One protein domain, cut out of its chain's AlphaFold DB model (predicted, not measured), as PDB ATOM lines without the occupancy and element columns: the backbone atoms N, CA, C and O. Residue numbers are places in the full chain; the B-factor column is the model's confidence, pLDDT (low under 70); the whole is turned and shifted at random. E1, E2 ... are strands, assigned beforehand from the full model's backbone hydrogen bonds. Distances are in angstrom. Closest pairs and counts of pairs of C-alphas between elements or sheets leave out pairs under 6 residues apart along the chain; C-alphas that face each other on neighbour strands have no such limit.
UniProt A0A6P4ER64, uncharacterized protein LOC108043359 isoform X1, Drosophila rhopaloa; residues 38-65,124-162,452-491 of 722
ATOM      1  N   LEU A  38      94.239  18.883 -45.855       79.19
ATOM      2  CA  LEU A  38      95.656  19.151 -45.695       79.19
ATOM      3  C   LEU A  38      95.780  20.422 -44.853       79.19
ATOM      4  O   LEU A  38      95.385  21.501 -45.286       79.19
ATOM      5  N   SER A  39      96.322  20.301 -43.644       75.94
ATOM      6  CA  SER A  39      96.584  21.424 -42.739       75.94
ATOM      7  C   SER A  39      97.764  22.276 -43.231       75.94
ATOM      8  O   SER A  39      98.792  22.357 -42.563       75.94
ATOM      9  N   LEU A  40      97.638  22.850 -44.429       79.00
ATOM     10  CA  LEU A  40      98.645  23.698 -45.063       79.00
ATOM     11  C   LEU A  40      98.427  25.156 -44.665       79.00
ATOM     12  O   LEU A  40      97.290  25.634 -44.583       79.00
ATOM     13  N   LEU A  41      99.522  25.883 -44.469       79.25
ATOM     14  CA  LEU A  41      99.452  27.327 -44.255       79.25
ATOM     15  C   LEU A  41      99.056  28.041 -45.566       79.25
ATOM     16  O   LEU A  41      99.378  27.553 -46.650       79.25
ATOM     17  N   PRO A  42      98.411  29.227 -45.523       79.12
ATOM     18  CA  PRO A  42      97.958  29.931 -46.735       79.12
ATOM     19  C   PRO A  42      99.068  30.239 -47.752       79.12
ATOM     20  O   PRO A  42      98.806  30.425 -48.937       79.12
ATOM     21  N   PHE A  43     100.306  30.328 -47.270       82.69
ATOM     22  CA  PHE A  43     101.511  30.617 -48.039       82.69
ATOM     23  C   PHE A  43     102.360  29.369 -48.316       82.69
ATOM     24  O   PHE A  43     103.467  29.495 -48.833       82.69
ATOM     25  N   GLU A  44     101.899  28.178 -47.939       87.00
ATOM     26  CA  GLU A  44     102.587  26.915 -48.193       87.00
ATOM     27  C   GLU A  44     102.163  26.333 -49.547       87.00
ATOM     28  O   GLU A  44     100.989  26.326 -49.925       87.00
ATOM     29  N   VAL A  45     103.136  25.846 -50.312       87.44
ATOM     30  CA  VAL A  45     102.896  25.298 -51.647       87.44
ATOM     31  C   VAL A  45     102.500  23.831 -51.539       87.44
ATOM     32  O   VAL A  45     103.298  22.975 -51.163       87.44
ATOM     33  N   ASN A  46     101.276  23.516 -51.963       89.44
ATOM     34  CA  ASN A  46     100.801  22.139 -52.031       89.44
ATOM     35  C   ASN A  46     101.511  21.352 -53.152       89.44
ATOM     36  O   ASN A  46     101.161  21.477 -54.330       89.44
ATOM     37  N   LEU A  47     102.450  20.477 -52.781       88.56
ATOM     38  CA  LEU A  47     103.212  19.635 -53.714       88.56
ATOM     39  C   LEU A  47     102.395  18.516 -54.394       88.56
ATOM     40  O   LEU A  47     102.879  17.878 -55.329       88.56
ATOM     41  N   ARG A  48     101.155  18.253 -53.959       88.06
ATOM     42  CA  ARG A  48     100.240  17.363 -54.699       88.06
ATOM     43  C   ARG A  48      99.649  18.077 -55.916       88.06
ATOM     44  O   ARG A  48      99.514  17.471 -56.979       88.06
ATOM     45  N   ARG A  49      99.378  19.382 -55.787       88.75
ATOM     46  CA  ARG A  49      98.870  20.250 -56.865       88.75
ATOM     47  C   ARG A  49      99.980  20.791 -57.765       88.75
ATOM     48  O   ARG A  49      99.779  20.932 -58.974       88.75
ATOM     49  N   PHE A  50     101.135  21.101 -57.183       90.50
ATOM     50  CA  PHE A  50     102.268  21.711 -57.866       90.50
ATOM     51  C   PHE A  50     103.488  20.795 -57.880       90.50
ATOM     52  O   PHE A  50     103.758  20.089 -56.918       90.50
ATOM     53  N   ILE A  51     104.267  20.846 -58.954       89.88
ATOM     54  CA  ILE A  51     105.545  20.144 -59.075       89.88
ATOM     55  C   ILE A  51     106.672  21.157 -59.269       89.88
ATOM     56  O   ILE A  51     106.544  22.090 -60.062       89.88
ATOM     57  N   ILE A  52     107.773  20.988 -58.535       90.31
ATOM     58  CA  ILE A  52     108.957  21.838 -58.688       90.31
ATOM     59  C   ILE A  52     109.754  21.362 -59.903       90.31
ATOM     60  O   ILE A  52     110.189  20.210 -59.943       90.31
ATOM     61  N   MET A  53     109.957  22.241 -60.884       86.62
ATOM     62  CA  MET A  53     110.689  21.944 -62.121       86.62
ATOM     63  C   MET A  53     111.756  23.003 -62.409       86.62
ATOM     64  O   MET A  53     111.725  24.104 -61.869       86.62
ATOM     65  N   GLY A  54     112.735  22.664 -63.253       77.81
ATOM     66  CA  GLY A  54     113.866  23.552 -63.565       77.81
ATOM     67  C   GLY A  54     114.982  23.567 -62.515       77.81
ATOM     68  O   GLY A  54     115.948  24.313 -62.658       77.81
ATOM     69  N   GLY A  55     114.882  22.704 -61.501       82.88
ATOM     70  CA  GLY A  55     115.859  22.578 -60.423       82.88
ATOM     71  C   GLY A  55     115.636  23.565 -59.278       82.88
ATOM     72  O   GLY A  55     114.687  24.344 -59.266       82.88
ATOM     73  N   VAL A  56     116.523  23.495 -58.283       87.06
ATOM     74  CA  VAL A  56     116.513  24.380 -57.113       87.06
ATOM     75  C   VAL A  56     117.713  25.310 -57.200       87.06
ATOM     76  O   VAL A  56     118.858  24.855 -57.261       87.06
ATOM     77  N   ILE A  57     117.456  26.613 -57.193       86.62
ATOM     78  CA  ILE A  57     118.483  27.647 -57.298       86.62
ATOM     79  C   ILE A  57     118.820  28.126 -55.891       86.62
ATOM     80  O   ILE A  57     117.982  28.703 -55.210       86.62
ATOM     81  N   SER A  58     120.053  27.892 -55.444       85.25
ATOM     82  CA  SER A  58     120.530  28.379 -54.147       85.25
ATOM     83  C   SER A  58     121.330  29.661 -54.336       85.25
ATOM     84  O   SER A  58     122.412  29.636 -54.920       85.25
ATOM     85  N   LEU A  59     120.825  30.765 -53.797       81.00
ATOM     86  CA  LEU A  59     121.522  32.046 -53.747       81.00
ATOM     87  C   LEU A  59     122.074  32.255 -52.337       81.00
ATOM     88  O   LEU A  59     121.335  32.190 -51.359       81.00
ATOM     89  N   VAL A  60     123.388  32.461 -52.234       71.75
ATOM     90  CA  VAL A  60     124.098  32.647 -50.960       71.75
ATOM     91  C   VAL A  60     125.073  33.809 -51.109       71.75
ATOM     92  O   VAL A  60     125.776  33.898 -52.116       71.75
ATOM     93  N   PHE A  61     125.144  34.685 -50.104       64.50
ATOM     94  CA  PHE A  61     126.159  35.731 -50.064       64.50
ATOM     95  C   PHE A  61     127.532  35.155 -49.731       64.50
ATOM     96  O   PHE A  61     127.711  34.438 -48.746       64.50
ATOM     97  N   VAL A  62     128.522  35.534 -50.531       57.06
ATOM     98  CA  VAL A  62     129.934  35.352 -50.203       57.06
ATOM     99  C   VAL A  62     130.492  36.731 -49.892       57.06
ATOM    100  O   VAL A  62     130.427  37.629 -50.733       57.06
ATOM    101  N   ARG A  63     131.014  36.920 -48.677       52.06
ATOM    102  CA  ARG A  63     131.655  38.181 -48.290       52.06
ATOM    103  C   ARG A  63     132.863  38.404 -49.202       52.06
ATOM    104  O   ARG A  63     133.720  37.529 -49.324       52.06
ATOM    105  N   GLY A  64     132.910  39.553 -49.871       49.50
ATOM    106  CA  GLY A  64     134.073  39.943 -50.663       49.50
ATOM    107  C   GLY A  64     135.303  40.093 -49.768       49.50
ATOM    108  O   GLY A  64     135.193  40.568 -48.637       49.50
ATOM    109  N   ALA A  65     136.472  39.695 -50.272       56.03
ATOM    110  CA  ALA A  65     137.740  39.949 -49.597       56.03
ATOM    111  C   ALA A  65     137.909  41.464 -49.383       56.03
ATOM    112  O   ALA A  65     137.694  42.243 -50.317       56.03
ATOM    113  N   HIS A 124     118.391  37.724 -43.826       54.66
ATOM    114  CA  HIS A 124     116.970  37.983 -43.773       54.66
ATOM    115  C   HIS A 124     116.776  39.444 -43.399       54.66
ATOM    116  O   HIS A 124     117.271  39.876 -42.360       54.66
ATOM    117  N   LEU A 125     116.077  40.181 -44.255       58.25
ATOM    118  CA  LEU A 125     115.572  41.497 -43.900       58.25
ATOM    119  C   LEU A 125     114.377  41.303 -42.965       58.25
ATOM    120  O   LEU A 125     113.594  40.357 -43.135       58.25
ATOM    121  N   GLU A 126     114.239  42.182 -41.980       57.72
ATOM    122  CA  GLU A 126     112.972  42.313 -41.264       57.72
ATOM    123  C   GLU A 126     111.873  42.743 -42.261       57.72
ATOM    124  O   GLU A 126     112.172  43.416 -43.251       57.72
ATOM    125  N   PRO A 127     110.596  42.372 -42.051       55.84
ATOM    126  CA  PRO A 127     109.524  42.577 -43.034       55.84
ATOM    127  C   PRO A 127     109.304  44.048 -43.442       55.84
ATOM    128  O   PRO A 127     108.753  44.303 -44.512       55.84
ATOM    129  N   ASP A 128     109.780  45.001 -42.630       58.19
ATOM    130  CA  ASP A 128     109.712  46.451 -42.868       58.19
ATOM    131  C   ASP A 128     111.076  47.089 -43.231       58.19
ATOM    132  O   ASP A 128     111.189  48.316 -43.328       58.19
ATOM    133  N   GLU A 129     112.131  46.292 -43.432       54.94
ATOM    134  CA  GLU A 129     113.492  46.778 -43.675       54.94
ATOM    135  C   GLU A 129     113.821  46.834 -45.179       54.94
ATOM    136  O   GLU A 129     113.870  45.832 -45.893       54.94
ATOM    137  N   LEU A 130     114.057  48.046 -45.689       55.53
ATOM    138  CA  LEU A 130     114.670  48.264 -47.002       55.53
ATOM    139  C   LEU A 130     116.182  48.013 -46.890       55.53
ATOM    140  O   LEU A 130     116.786  48.536 -45.950       55.53
ATOM    141  N   PRO A 131     116.826  47.321 -47.855       62.31
ATOM    142  CA  PRO A 131     116.419  47.188 -49.264       62.31
ATOM    143  C   PRO A 131     115.998  45.775 -49.726       62.31
ATOM    144  O   PRO A 131     116.728  44.822 -49.511       62.31
ATOM    145  N   PHE A 132     114.913  45.658 -50.508       74.81
ATOM    146  CA  PHE A 132     114.485  44.397 -51.147       74.81
ATOM    147  C   PHE A 132     115.455  43.879 -52.219       74.81
ATOM    148  O   PHE A 132     116.115  44.656 -52.919       74.81
ATOM    149  N   TYR A 133     115.447  42.563 -52.438       80.75
ATOM    150  CA  TYR A 133     116.168  41.926 -53.535       80.75
ATOM    151  C   TYR A 133     115.297  41.842 -54.790       80.75
ATOM    152  O   TYR A 133     114.161  41.376 -54.742       80.75
ATOM    153  N   PHE A 134     115.860  42.249 -55.930       85.00
ATOM    154  CA  PHE A 134     115.283  42.014 -57.253       85.00
ATOM    155  C   PHE A 134     116.083  40.920 -57.955       85.00
ATOM    156  O   PHE A 134     117.240  41.121 -58.328       85.00
ATOM    157  N   LEU A 135     115.463  39.757 -58.123       87.31
ATOM    158  CA  LEU A 135     116.044  38.598 -58.786       87.31
ATOM    159  C   LEU A 135     115.437  38.454 -60.177       87.31
ATOM    160  O   LEU A 135     114.225  38.564 -60.350       87.31
ATOM    161  N   THR A 136     116.275  38.190 -61.175       88.19
ATOM    162  CA  THR A 136     115.834  37.919 -62.544       88.19
ATOM    163  C   THR A 136     116.343  36.551 -62.980       88.19
ATOM    164  O   THR A 136     117.542  36.274 -62.964       88.19
ATOM    165  N   PHE A 137     115.418  35.670 -63.346       88.75
ATOM    166  CA  PHE A 137     115.715  34.314 -63.789       88.75
ATOM    167  C   PHE A 137     115.361  34.169 -65.265       88.75
ATOM    168  O   PHE A 137     114.238  34.458 -65.670       88.75
ATOM    169  N   GLN A 138     116.308  33.692 -66.069       88.62
ATOM    170  CA  GLN A 138     116.033  33.283 -67.441       88.62
ATOM    171  C   GLN A 138     115.601  31.814 -67.439       88.62
ATOM    172  O   GLN A 138     116.402  30.928 -67.134       88.62
ATOM    173  N   VAL A 139     114.333  31.556 -67.755       86.44
ATOM    174  CA  VAL A 139     113.747  30.213 -67.673       86.44
ATOM    175  C   VAL A 139     113.971  29.455 -68.992       86.44
ATOM    176  O   VAL A 139     113.792  30.030 -70.072       86.44
ATOM    177  N   PRO A 140     114.359  28.165 -68.954       85.62
ATOM    178  CA  PRO A 140     114.513  27.355 -70.157       85.62
ATOM    179  C   PRO A 140     113.242  27.277 -71.012       85.62
ATOM    180  O   PRO A 140     112.139  27.099 -70.501       85.62
ATOM    181  N   ASN A 141     113.415  27.305 -72.338       82.31
ATOM    182  CA  ASN A 141     112.313  27.332 -73.309       82.31
ATOM    183  C   ASN A 141     111.254  26.242 -73.096       82.31
ATOM    184  O   ASN A 141     110.076  26.515 -73.288       82.31
ATOM    185  N   HIS A 142     111.671  25.025 -72.743       80.75
ATOM    186  CA  HIS A 142     110.775  23.876 -72.602       80.75
ATOM    187  C   HIS A 142     109.839  24.000 -71.392       80.75
ATOM    188  O   HIS A 142     108.698  23.561 -71.465       80.75
ATOM    189  N   LEU A 143     110.270  24.659 -70.311       83.12
ATOM    190  CA  LEU A 143     109.434  24.842 -69.122       83.12
ATOM    191  C   LEU A 143     108.357  25.917 -69.326       83.12
ATOM    192  O   LEU A 143     107.309  25.857 -68.692       83.12
ATOM    193  N   CYS A 144     108.579  26.858 -70.246       81.12
ATOM    194  CA  CYS A 144     107.666  27.969 -70.534       81.12
ATOM    195  C   CYS A 144     106.533  27.630 -71.519       81.12
ATOM    196  O   CYS A 144     105.744  28.513 -71.844       81.12
ATOM    197  N   LEU A 145     106.467  26.402 -72.053       78.25
ATOM    198  CA  LEU A 145     105.538  26.068 -73.142       78.25
ATOM    199  C   LEU A 145     104.078  25.985 -72.684       78.25
ATOM    200  O   LEU A 145     103.191  26.529 -73.338       78.25
ATOM    201  N   TRP A 146     103.827  25.289 -71.573       80.06
ATOM    202  CA  TRP A 146     102.478  24.841 -71.205       80.06
ATOM    203  C   TRP A 146     101.995  25.353 -69.851       80.06
ATOM    204  O   TRP A 146     100.865  25.071 -69.473       80.06
ATOM    205  N   GLY A 147     102.807  26.123 -69.129       79.88
ATOM    206  CA  GLY A 147     102.427  26.665 -67.829       79.88
ATOM    207  C   GLY A 147     103.271  27.861 -67.418       79.88
ATOM    208  O   GLY A 147     104.336  28.117 -67.981       79.88
ATOM    209  N   GLU A 148     102.776  28.583 -66.420       85.19
ATOM    210  CA  GLU A 148     103.489  29.693 -65.795       85.19
ATOM    211  C   GLU A 148     104.154  29.217 -64.498       85.19
ATOM    212  O   GLU A 148     103.499  28.534 -63.703       85.19
ATOM    213  N   PRO A 149     105.441  29.538 -64.278       89.81
ATOM    214  CA  PRO A 149     106.119  29.203 -63.036       89.81
ATOM    215  C   PRO A 149     105.612  30.074 -61.887       89.81
ATOM    216  O   PRO A 149     105.657  31.301 -61.954       89.81
ATOM    217  N   MET A 150     105.229  29.436 -60.788       89.94
ATOM    218  CA  MET A 150     105.082  30.077 -59.487       89.94
ATOM    219  C   MET A 150     106.409  29.969 -58.737       89.94
ATOM    220  O   MET A 150     106.922  28.876 -58.507       89.94
ATOM    221  N   VAL A 151     106.993  31.099 -58.354       90.38
ATOM    222  CA  VAL A 151     108.226  31.089 -57.559       90.38
ATOM    223  C   VAL A 151     107.887  30.700 -56.132       90.38
ATOM    224  O   VAL A 151     106.889  31.157 -55.582       90.38
ATOM    225  N   CYS A 152     108.719  29.863 -55.529       91.19
ATOM    226  CA  CYS A 152     108.614  29.488 -54.127       91.19
ATOM    227  C   CYS A 152     110.006  29.390 -53.504       91.19
ATOM    228  O   CYS A 152     110.999  29.134 -54.192       91.19
ATOM    229  N   GLN A 153     110.080  29.611 -52.197       88.12
ATOM    230  CA  GLN A 153     111.300  29.507 -51.412       88.12
ATOM    231  C   GLN A 153     111.220  28.286 -50.498       88.12
ATOM    232  O   GLN A 153     110.180  28.012 -49.905       88.12
ATOM    233  N   PHE A 154     112.314  27.540 -50.390       87.50
ATOM    234  CA  PHE A 154     112.412  26.413 -49.469       87.50
ATOM    235  C   PHE A 154     112.901  26.895 -48.106       87.50
ATOM    236  O   PHE A 154     113.998  27.460 -48.014       87.50
ATOM    237  N   VAL A 155     112.102  26.656 -47.068       83.69
ATOM    238  CA  VAL A 155     112.336  27.163 -45.711       83.69
ATOM    239  C   VAL A 155     112.245  26.021 -44.702       83.69
ATOM    240  O   VAL A 155     111.545  25.027 -44.911       83.69
ATOM    241  N   VAL A 156     113.027  26.150 -43.633       81.56
ATOM    242  CA  VAL A 156     112.985  25.278 -42.461       81.56
ATOM    243  C   VAL A 156     112.354  26.097 -41.348       81.56
ATOM    244  O   VAL A 156     112.949  27.085 -40.925       81.56
ATOM    245  N   GLU A 157     111.150  25.729 -40.926       75.31
ATOM    246  CA  GLU A 157     110.487  26.354 -39.781       75.31
ATOM    247  C   GLU A 157     110.436  25.349 -38.628       75.31
ATOM    248  O   GLU A 157     110.199  24.157 -38.826       75.31
ATOM    249  N   GLU A 158     110.708  25.825 -37.419       72.94
ATOM    250  CA  GLU A 158     110.527  25.060 -36.190       72.94
ATOM    251  C   GLU A 158     109.084  25.258 -35.736       72.94
ATOM    252  O   GLU A 158     108.690  26.367 -35.376       72.94
ATOM    253  N   ILE A 159     108.279  24.199 -35.818       65.12
ATOM    254  CA  ILE A 159     106.898  24.229 -35.339       65.12
ATOM    255  C   ILE A 159     106.898  23.637 -33.932       65.12
ATOM    256  O   ILE A 159     107.289  22.485 -33.727       65.12
ATOM    257  N   GLU A 160     106.473  24.433 -32.952       54.97
ATOM    258  CA  GLU A 160     106.094  23.914 -31.643       54.97
ATOM    259  C   GLU A 160     104.766  23.168 -31.823       54.97
ATOM    260  O   GLU A 160     103.773  23.758 -32.251       54.97
ATOM    261  N   GLU A 161     104.741  21.857 -31.565       45.06
ATOM    262  CA  GLU A 161     103.480  21.116 -31.514       45.06
ATOM    263  C   GLU A 161     102.638  21.676 -30.361       45.06
ATOM    264  O   GLU A 161     102.793  21.286 -29.202       45.06
ATOM    265  N   GLU A 162     101.716  22.586 -30.668       43.66
ATOM    266  CA  GLU A 162     100.546  22.797 -29.828       43.66
ATOM    267  C   GLU A 162      99.711  21.513 -29.918       43.66
ATOM    268  O   GLU A 162      98.824  21.372 -30.764       43.66
ATOM    269  N   ILE A 452     109.987  20.374 -33.680       70.69
ATOM    270  CA  ILE A 452     110.041  19.598 -34.914       70.69
ATOM    271  C   ILE A 452     110.388  20.567 -36.043       70.69
ATOM    272  O   ILE A 452     109.630  21.483 -36.365       70.69
ATOM    273  N   LYS A 453     111.555  20.361 -36.661       75.00
ATOM    274  CA  LYS A 453     111.968  21.084 -37.869       75.00
ATOM    275  C   LYS A 453     111.138  20.592 -39.051       75.00
ATOM    276  O   LYS A 453     111.320  19.463 -39.512       75.00
ATOM    277  N   VAL A 454     110.252  21.441 -39.559       76.50
ATOM    278  CA  VAL A 454     109.420  21.161 -40.731       76.50
ATOM    279  C   VAL A 454     110.019  21.842 -41.956       76.50
ATOM    280  O   VAL A 454     110.294  23.041 -41.977       76.50
ATOM    281  N   PHE A 455     110.223  21.047 -43.001       82.62
ATOM    282  CA  PHE A 455     110.734  21.498 -44.289       82.62
ATOM    283  C   PHE A 455     109.571  21.698 -45.251       82.62
ATOM    284  O   PHE A 455     108.883  20.728 -45.575       82.62
ATOM    285  N   HIS A 456     109.380  22.914 -45.755       87.06
ATOM    286  CA  HIS A 456     108.308  23.182 -46.708       87.06
ATOM    287  C   HIS A 456     108.690  24.247 -47.742       87.06
ATOM    288  O   HIS A 456     109.680  24.975 -47.616       87.06
ATOM    289  N   TRP A 457     107.904  24.297 -48.816       90.31
ATOM    290  CA  TRP A 457     107.995  25.328 -49.843       90.31
ATOM    291  C   TRP A 457     106.970  26.412 -49.545       90.31
ATOM    292  O   TRP A 457     105.793  26.106 -49.367       90.31
ATOM    293  N   THR A 458     107.396  27.670 -49.518       88.19
ATOM    294  CA  THR A 458     106.526  28.799 -49.194       88.19
ATOM    295  C   THR A 458     106.664  29.959 -50.175       88.19
ATOM    296  O   THR A 458     107.722  30.187 -50.763       88.19
ATOM    297  N   THR A 459     105.576  30.705 -50.350       88.75
ATOM    298  CA  THR A 459     105.513  31.976 -51.080       88.75
ATOM    299  C   THR A 459     105.491  33.200 -50.159       88.75
ATOM    300  O   THR A 459     105.457  34.321 -50.654       88.75
ATOM    301  N   LYS A 460     105.557  33.021 -48.831       85.56
ATOM    302  CA  LYS A 460     105.444  34.094 -47.821       85.56
ATOM    303  C   LYS A 460     106.441  35.240 -48.017       85.56
ATOM    304  O   LYS A 460     106.108  36.395 -47.796       85.56
ATOM    305  N   PHE A 461     107.651  34.893 -48.441       83.94
ATOM    306  CA  PHE A 461     108.804  35.785 -48.610       83.94
ATOM    307  C   PHE A 461     108.899  36.385 -50.027       83.94
ATOM    308  O   PHE A 461     109.862  37.061 -50.397       83.94
ATOM    309  N   ILE A 462     107.899  36.113 -50.869       86.81
ATOM    310  CA  ILE A 462     107.824  36.608 -52.241       86.81
ATOM    311  C   ILE A 462     106.787  37.720 -52.265       86.81
ATOM    312  O   ILE A 462     105.588  37.473 -52.170       86.81
ATOM    313  N   LEU A 463     107.267  38.954 -52.397       84.75
ATOM    314  CA  LEU A 463     106.421  40.143 -52.382       84.75
ATOM    315  C   LEU A 463     105.705  40.307 -53.723       84.75
ATOM    316  O   LEU A 463     104.494  40.499 -53.775       84.75
ATOM    317  N   GLU A 464     106.467  40.225 -54.816       85.81
ATOM    318  CA  GLU A 464     105.960  40.367 -56.180       85.81
ATOM    319  C   GLU A 464     106.705  39.404 -57.113       85.81
ATOM    320  O   GLU A 464     107.919  39.212 -56.997       85.81
ATOM    321  N   SER A 465     105.982  38.813 -58.063       89.50
ATOM    322  CA  SER A 465     106.557  37.998 -59.130       89.50
ATOM    323  C   SER A 465     105.880  38.337 -60.452       89.50
ATOM    324  O   SER A 465     104.653  38.388 -60.529       89.50
ATOM    325  N   GLN A 466     106.681  38.583 -61.487       89.38
ATOM    326  CA  GLN A 466     106.202  38.867 -62.832       89.38
ATOM    327  C   GLN A 466     106.923  37.965 -63.831       89.38
ATOM    328  O   GLN A 466     108.151  37.951 -63.917       89.38
ATOM    329  N   PHE A 467     106.142  37.212 -64.598       88.31
ATOM    330  CA  PHE A 467     106.645  36.347 -65.653       88.31
ATOM    331  C   PHE A 467     106.336  36.951 -67.020       88.31
ATOM    332  O   PHE A 467     105.171  37.158 -67.358       88.31
ATOM    333  N   ASP A 468     107.371  37.210 -67.812       86.44
ATOM    334  CA  ASP A 468     107.210  37.585 -69.213       86.44
ATOM    335  C   ASP A 468     107.426  36.359 -70.113       86.44
ATOM    336  O   ASP A 468     108.531  35.818 -70.215       86.44
ATOM    337  N   ARG A 469     106.350  35.920 -70.778       83.00
ATOM    338  CA  ARG A 469     106.345  34.745 -71.665       83.00
ATOM    339  C   ARG A 469     107.190  34.950 -72.924       83.00
ATOM    340  O   ARG A 469     107.744  33.976 -73.433       83.00
ATOM    341  N   GLU A 470     107.289  36.178 -73.436       84.94
ATOM    342  CA  GLU A 470     108.003  36.458 -74.688       84.94
ATOM    343  C   GLU A 470     109.515  36.454 -74.469       84.94
ATOM    344  O   GLU A 470     110.254  35.755 -75.172       84.94
ATOM    345  N   SER A 471     109.974  37.184 -73.447       84.19
ATOM    346  CA  SER A 471     111.393  37.225 -73.076       84.19
ATOM    347  C   SER A 471     111.843  36.009 -72.260       84.19
ATOM    348  O   SER A 471     113.045  35.735 -72.195       84.19
ATOM    349  N   LYS A 472     110.898  35.241 -71.693       86.69
ATOM    350  CA  LYS A 472     111.136  34.067 -70.828       86.69
ATOM    351  C   LYS A 472     111.930  34.436 -69.577       86.69
ATOM    352  O   LYS A 472     112.727  33.643 -69.067       86.69
ATOM    353  N   VAL A 473     111.721  35.662 -69.110       87.81
ATOM    354  CA  VAL A 473     112.350  36.209 -67.917       87.81
ATOM    355  C   VAL A 473     111.311  36.271 -66.809       87.81
ATOM    356  O   VAL A 473     110.214  36.800 -66.980       87.81
ATOM    357  N   LEU A 474     111.677  35.715 -65.662       89.06
ATOM    358  CA  LEU A 474     110.910  35.766 -64.433       89.06
ATOM    359  C   LEU A 474     111.594  36.742 -63.484       89.06
ATOM    360  O   LEU A 474     112.732  36.510 -63.070       89.06
ATOM    361  N   THR A 475     110.921  37.840 -63.162       89.38
ATOM    362  CA  THR A 475     111.404  38.833 -62.204       89.38
ATOM    363  C   THR A 475     110.699  38.629 -60.868       89.38
ATOM    364  O   THR A 475     109.493  38.378 -60.804       89.38
ATOM    365  N   VAL A 476     111.468  38.667 -59.783       90.25
ATOM    366  CA  VAL A 476     110.987  38.363 -58.433       90.25
ATOM    367  C   VAL A 476     111.524  39.405 -57.472       90.25
ATOM    368  O   VAL A 476     112.716  39.713 -57.485       90.25
ATOM    369  N   LYS A 477     110.641  39.924 -56.628       87.81
ATOM    370  CA  LYS A 477     110.963  40.819 -55.523       87.81
ATOM    371  C   LYS A 477     110.824  40.046 -54.216       87.81
ATOM    372  O   LYS A 477     109.724  39.589 -53.896       87.81
ATOM    373  N   THR A 478     111.921  39.889 -53.482       86.06
ATOM    374  CA  THR A 478     111.960  39.099 -52.239       86.06
ATOM    375  C   THR A 478     112.633  39.866 -51.106       86.06
ATOM    376  O   THR A 478     113.494  40.720 -51.334       86.06
ATOM    377  N   ASP A 479     112.221  39.573 -49.877       80.06
ATOM    378  CA  ASP A 479     112.822  40.080 -48.632       80.06
ATOM    379  C   ASP A 479     113.994  39.196 -48.159       80.06
ATOM    380  O   ASP A 479     114.907  39.649 -47.467       80.06
ATOM    381  N   ARG A 480     114.005  37.925 -48.572       76.50
ATOM    382  CA  ARG A 480     115.008  36.928 -48.189       76.50
ATOM    383  C   ARG A 480     115.671  36.302 -49.407       76.50
ATOM    384  O   ARG A 480     115.064  36.148 -50.469       76.50
ATOM    385  N   LEU A 481     116.930  35.906 -49.234       79.00
ATOM    386  CA  LEU A 481     117.644  35.035 -50.168       79.00
ATOM    387  C   LEU A 481     117.724  33.615 -49.610       79.00
ATOM    388  O   LEU A 481     117.575  33.379 -48.415       79.00
ATOM    389  N   GLY A 482     117.962  32.646 -50.487       82.62
ATOM    390  CA  GLY A 482     118.084  31.250 -50.100       82.62
ATOM    391  C   GLY A 482     117.854  30.324 -51.281       82.62
ATOM    392  O   GLY A 482     118.352  30.559 -52.382       82.62
ATOM    393  N   LYS A 483     117.113  29.244 -51.039       87.38
ATOM    394  CA  LYS A 483     116.779  28.243 -52.052       87.38
ATOM    395  C   LYS A 483     115.448  28.586 -52.711       87.38
ATOM    396  O   LYS A 483     114.419  28.556 -52.047       87.38
ATOM    397  N   PHE A 484     115.477  28.844 -54.007       89.56
ATOM    398  CA  PHE A 484     114.312  29.112 -54.839       89.56
ATOM    399  C   PHE A 484     113.985  27.917 -55.730       89.56
ATOM    400  O   PHE A 484     114.882  27.220 -56.208       89.56
ATOM    401  N   GLY A 485     112.699  27.701 -55.971       90.69
ATOM    402  CA  GLY A 485     112.172  26.699 -56.887       90.69
ATOM    403  C   GLY A 485     111.035  27.275 -57.722       90.69
ATOM    404  O   GLY A 485     110.389  28.251 -57.330       90.69
ATOM    405  N   PHE A 486     110.792  26.663 -58.880       91.62
ATOM    406  CA  PHE A 486     109.679  27.019 -59.756       91.62
ATOM    407  C   PHE A 486     108.617  25.926 -59.704       91.62
ATOM    408  O   PHE A 486     108.817  24.818 -60.200       91.62
ATOM    409  N   ALA A 487     107.497  26.243 -59.070       91.69
ATOM    410  CA  ALA A 487     106.328  25.398 -58.946       91.69
ATOM    411  C   ALA A 487     105.428  25.558 -60.178       91.69
ATOM    412  O   ALA A 487     104.998  26.658 -60.510       91.69
ATOM    413  N   TYR A 488     105.118  24.453 -60.844       91.19
ATOM    414  CA  TYR A 488     104.193  24.406 -61.975       91.19
ATOM    415  C   TYR A 488     102.980  23.553 -61.635       91.19
ATOM    416  O   TYR A 488     103.079  22.600 -60.862       91.19
ATOM    417  N   HIS A 489     101.834  23.859 -62.240       90.06
ATOM    418  CA  HIS A 489     100.634  23.044 -62.090       90.06
ATOM    419  C   HIS A 489     100.869  21.626 -62.620       90.06
ATOM    420  O   HIS A 489     101.142  21.409 -63.804       90.06
ATOM    421  N   ARG A 490     100.730  20.643 -61.731       90.50
ATOM    422  CA  ARG A 490     101.056  19.246 -62.019       90.50
ATOM    423  C   ARG A 490     100.104  18.598 -63.019       90.50
ATOM    424  O   ARG A 490     100.525  17.747 -63.799       90.50
ATOM    425  N   TYR A 491      98.839  19.005 -62.999       91.19
ATOM    426  CA  TYR A 491      97.767  18.411 -63.799       91.19
ATOM    427  C   TYR A 491      97.304  19.303 -64.957       91.19
ATOM    428  O   TYR A 491      96.178  19.186 -65.420       91.19
TER     429      TYR A 491
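AT A GLANCE: This is residues 38 to 65, 124 to 162 and 452 to 491 of the 722 residues of the protein "uncharacterized protein LOC108043359 isoform X1" of Drosophila rhopaloa (UniProt A0A6P4ER64). A strongly twisted sheet of four strands, E1 E7 E3 E4, is curled like part of a barrel, and a smaller sheet of three strands, E2 E6 E5, sits over the first part of E3, so that the two sheets are only loosely and partly face to face. E3 and E4 run on together past the small sheet, and the run after E1 to Ala 65 leads away from both sheets. The printed part has 107 residues, with no named helix and seven named strands that follow one another as E1 to E7; both sheets are antiparallel throughout, and the class is all strand, though 52 of the 107 residues, under half, are in named strands. The whole is compact, with a radius of gyration of the C-alphas of 14.9 A, and the C-alphas span 45 by 44 by 25 A.

HOW THE PARTS SIT: Residues 38 to 49 hold no named element, and then E1, residues 50 to 58, forms one edge of the larger sheet. E1 bends by 78 degrees at residue 54. Its antiparallel neighbour is E7, residues 483 to 489, at 159 degrees between their directions; N 53 and O 486 are within hydrogen-bond range at 2.9 A, and N 57 and O 484 at 2.8 A. E7 is an inner strand, and its other neighbour is E3, residues 150 to 159, antiparallel at 120 degrees, with N 152 and O 485 at 2.9 A. E3 bends by 59 degrees at residue 156. The other edge strand is E4, residues 452 to 458, antiparallel to E3 at 166 degrees, with N 155 and O 456 at 3.0 A. From edge to edge the strands' lines turn by 79 degrees and the way across the sheet turns by 131 degrees. E1 and E4, the two edges, are apart. In the smaller sheet E2, residues 133 to 138, is an edge strand and the antiparallel neighbour of E6, residues 473 to 478, at 159 degrees, with N 135 and O 476 at 2.8 A. E6 forms a hairpin with E5, residues 462 to 468, the other edge, at 171 degrees, with N 475 and O 466 at 2.9 A. Between the sheets, the closest C-alphas of E3 and E5 are those of Val 151 and Ser 465, 7.3 A apart. The closest C-alphas of E3 and E6 are those of Val 151 and Val 476, 7.8 A apart. E2 and E7 are apart, and so are E5 and E7.

IN THESE COORDINATES: E1 begins at C-alpha 50, at (102.268, 21.711, -57.866), and measures 19.8 A from first to last C-alpha. E2 measures 16.4 A. E3, the longest strand with 10 residues, starts at C-alpha 150, at (105.082, 30.077, -59.487), and measures 24.9 A. E4 measures 17.3 A, E5 17.0 A and E6 15.9 A. E7 measures 19.7 A and ends at C-alpha 489, at (100.634, 23.044, -62.090).

THE WHOLE: The two C-alphas farthest apart are those of Ala 65 and Tyr 491, 47.6 A. Residues 66 to 123 are not printed, and C-alphas 65 and 124 are 21.7 A apart across that cut; residues 163 to 451 are not printed either, and C-alphas 162 and 452 are 11.2 A apart. Of the links that are printed whole, E2 to E3 is long, with 11 residues, and E4 to E5, E5 to E6 and E6 to E7 are tight. The mean pLDDT of the printed part is 80.3, and the model's confidence is under 70 at residues 61 to 65, 124 to 131 and 159 to 162.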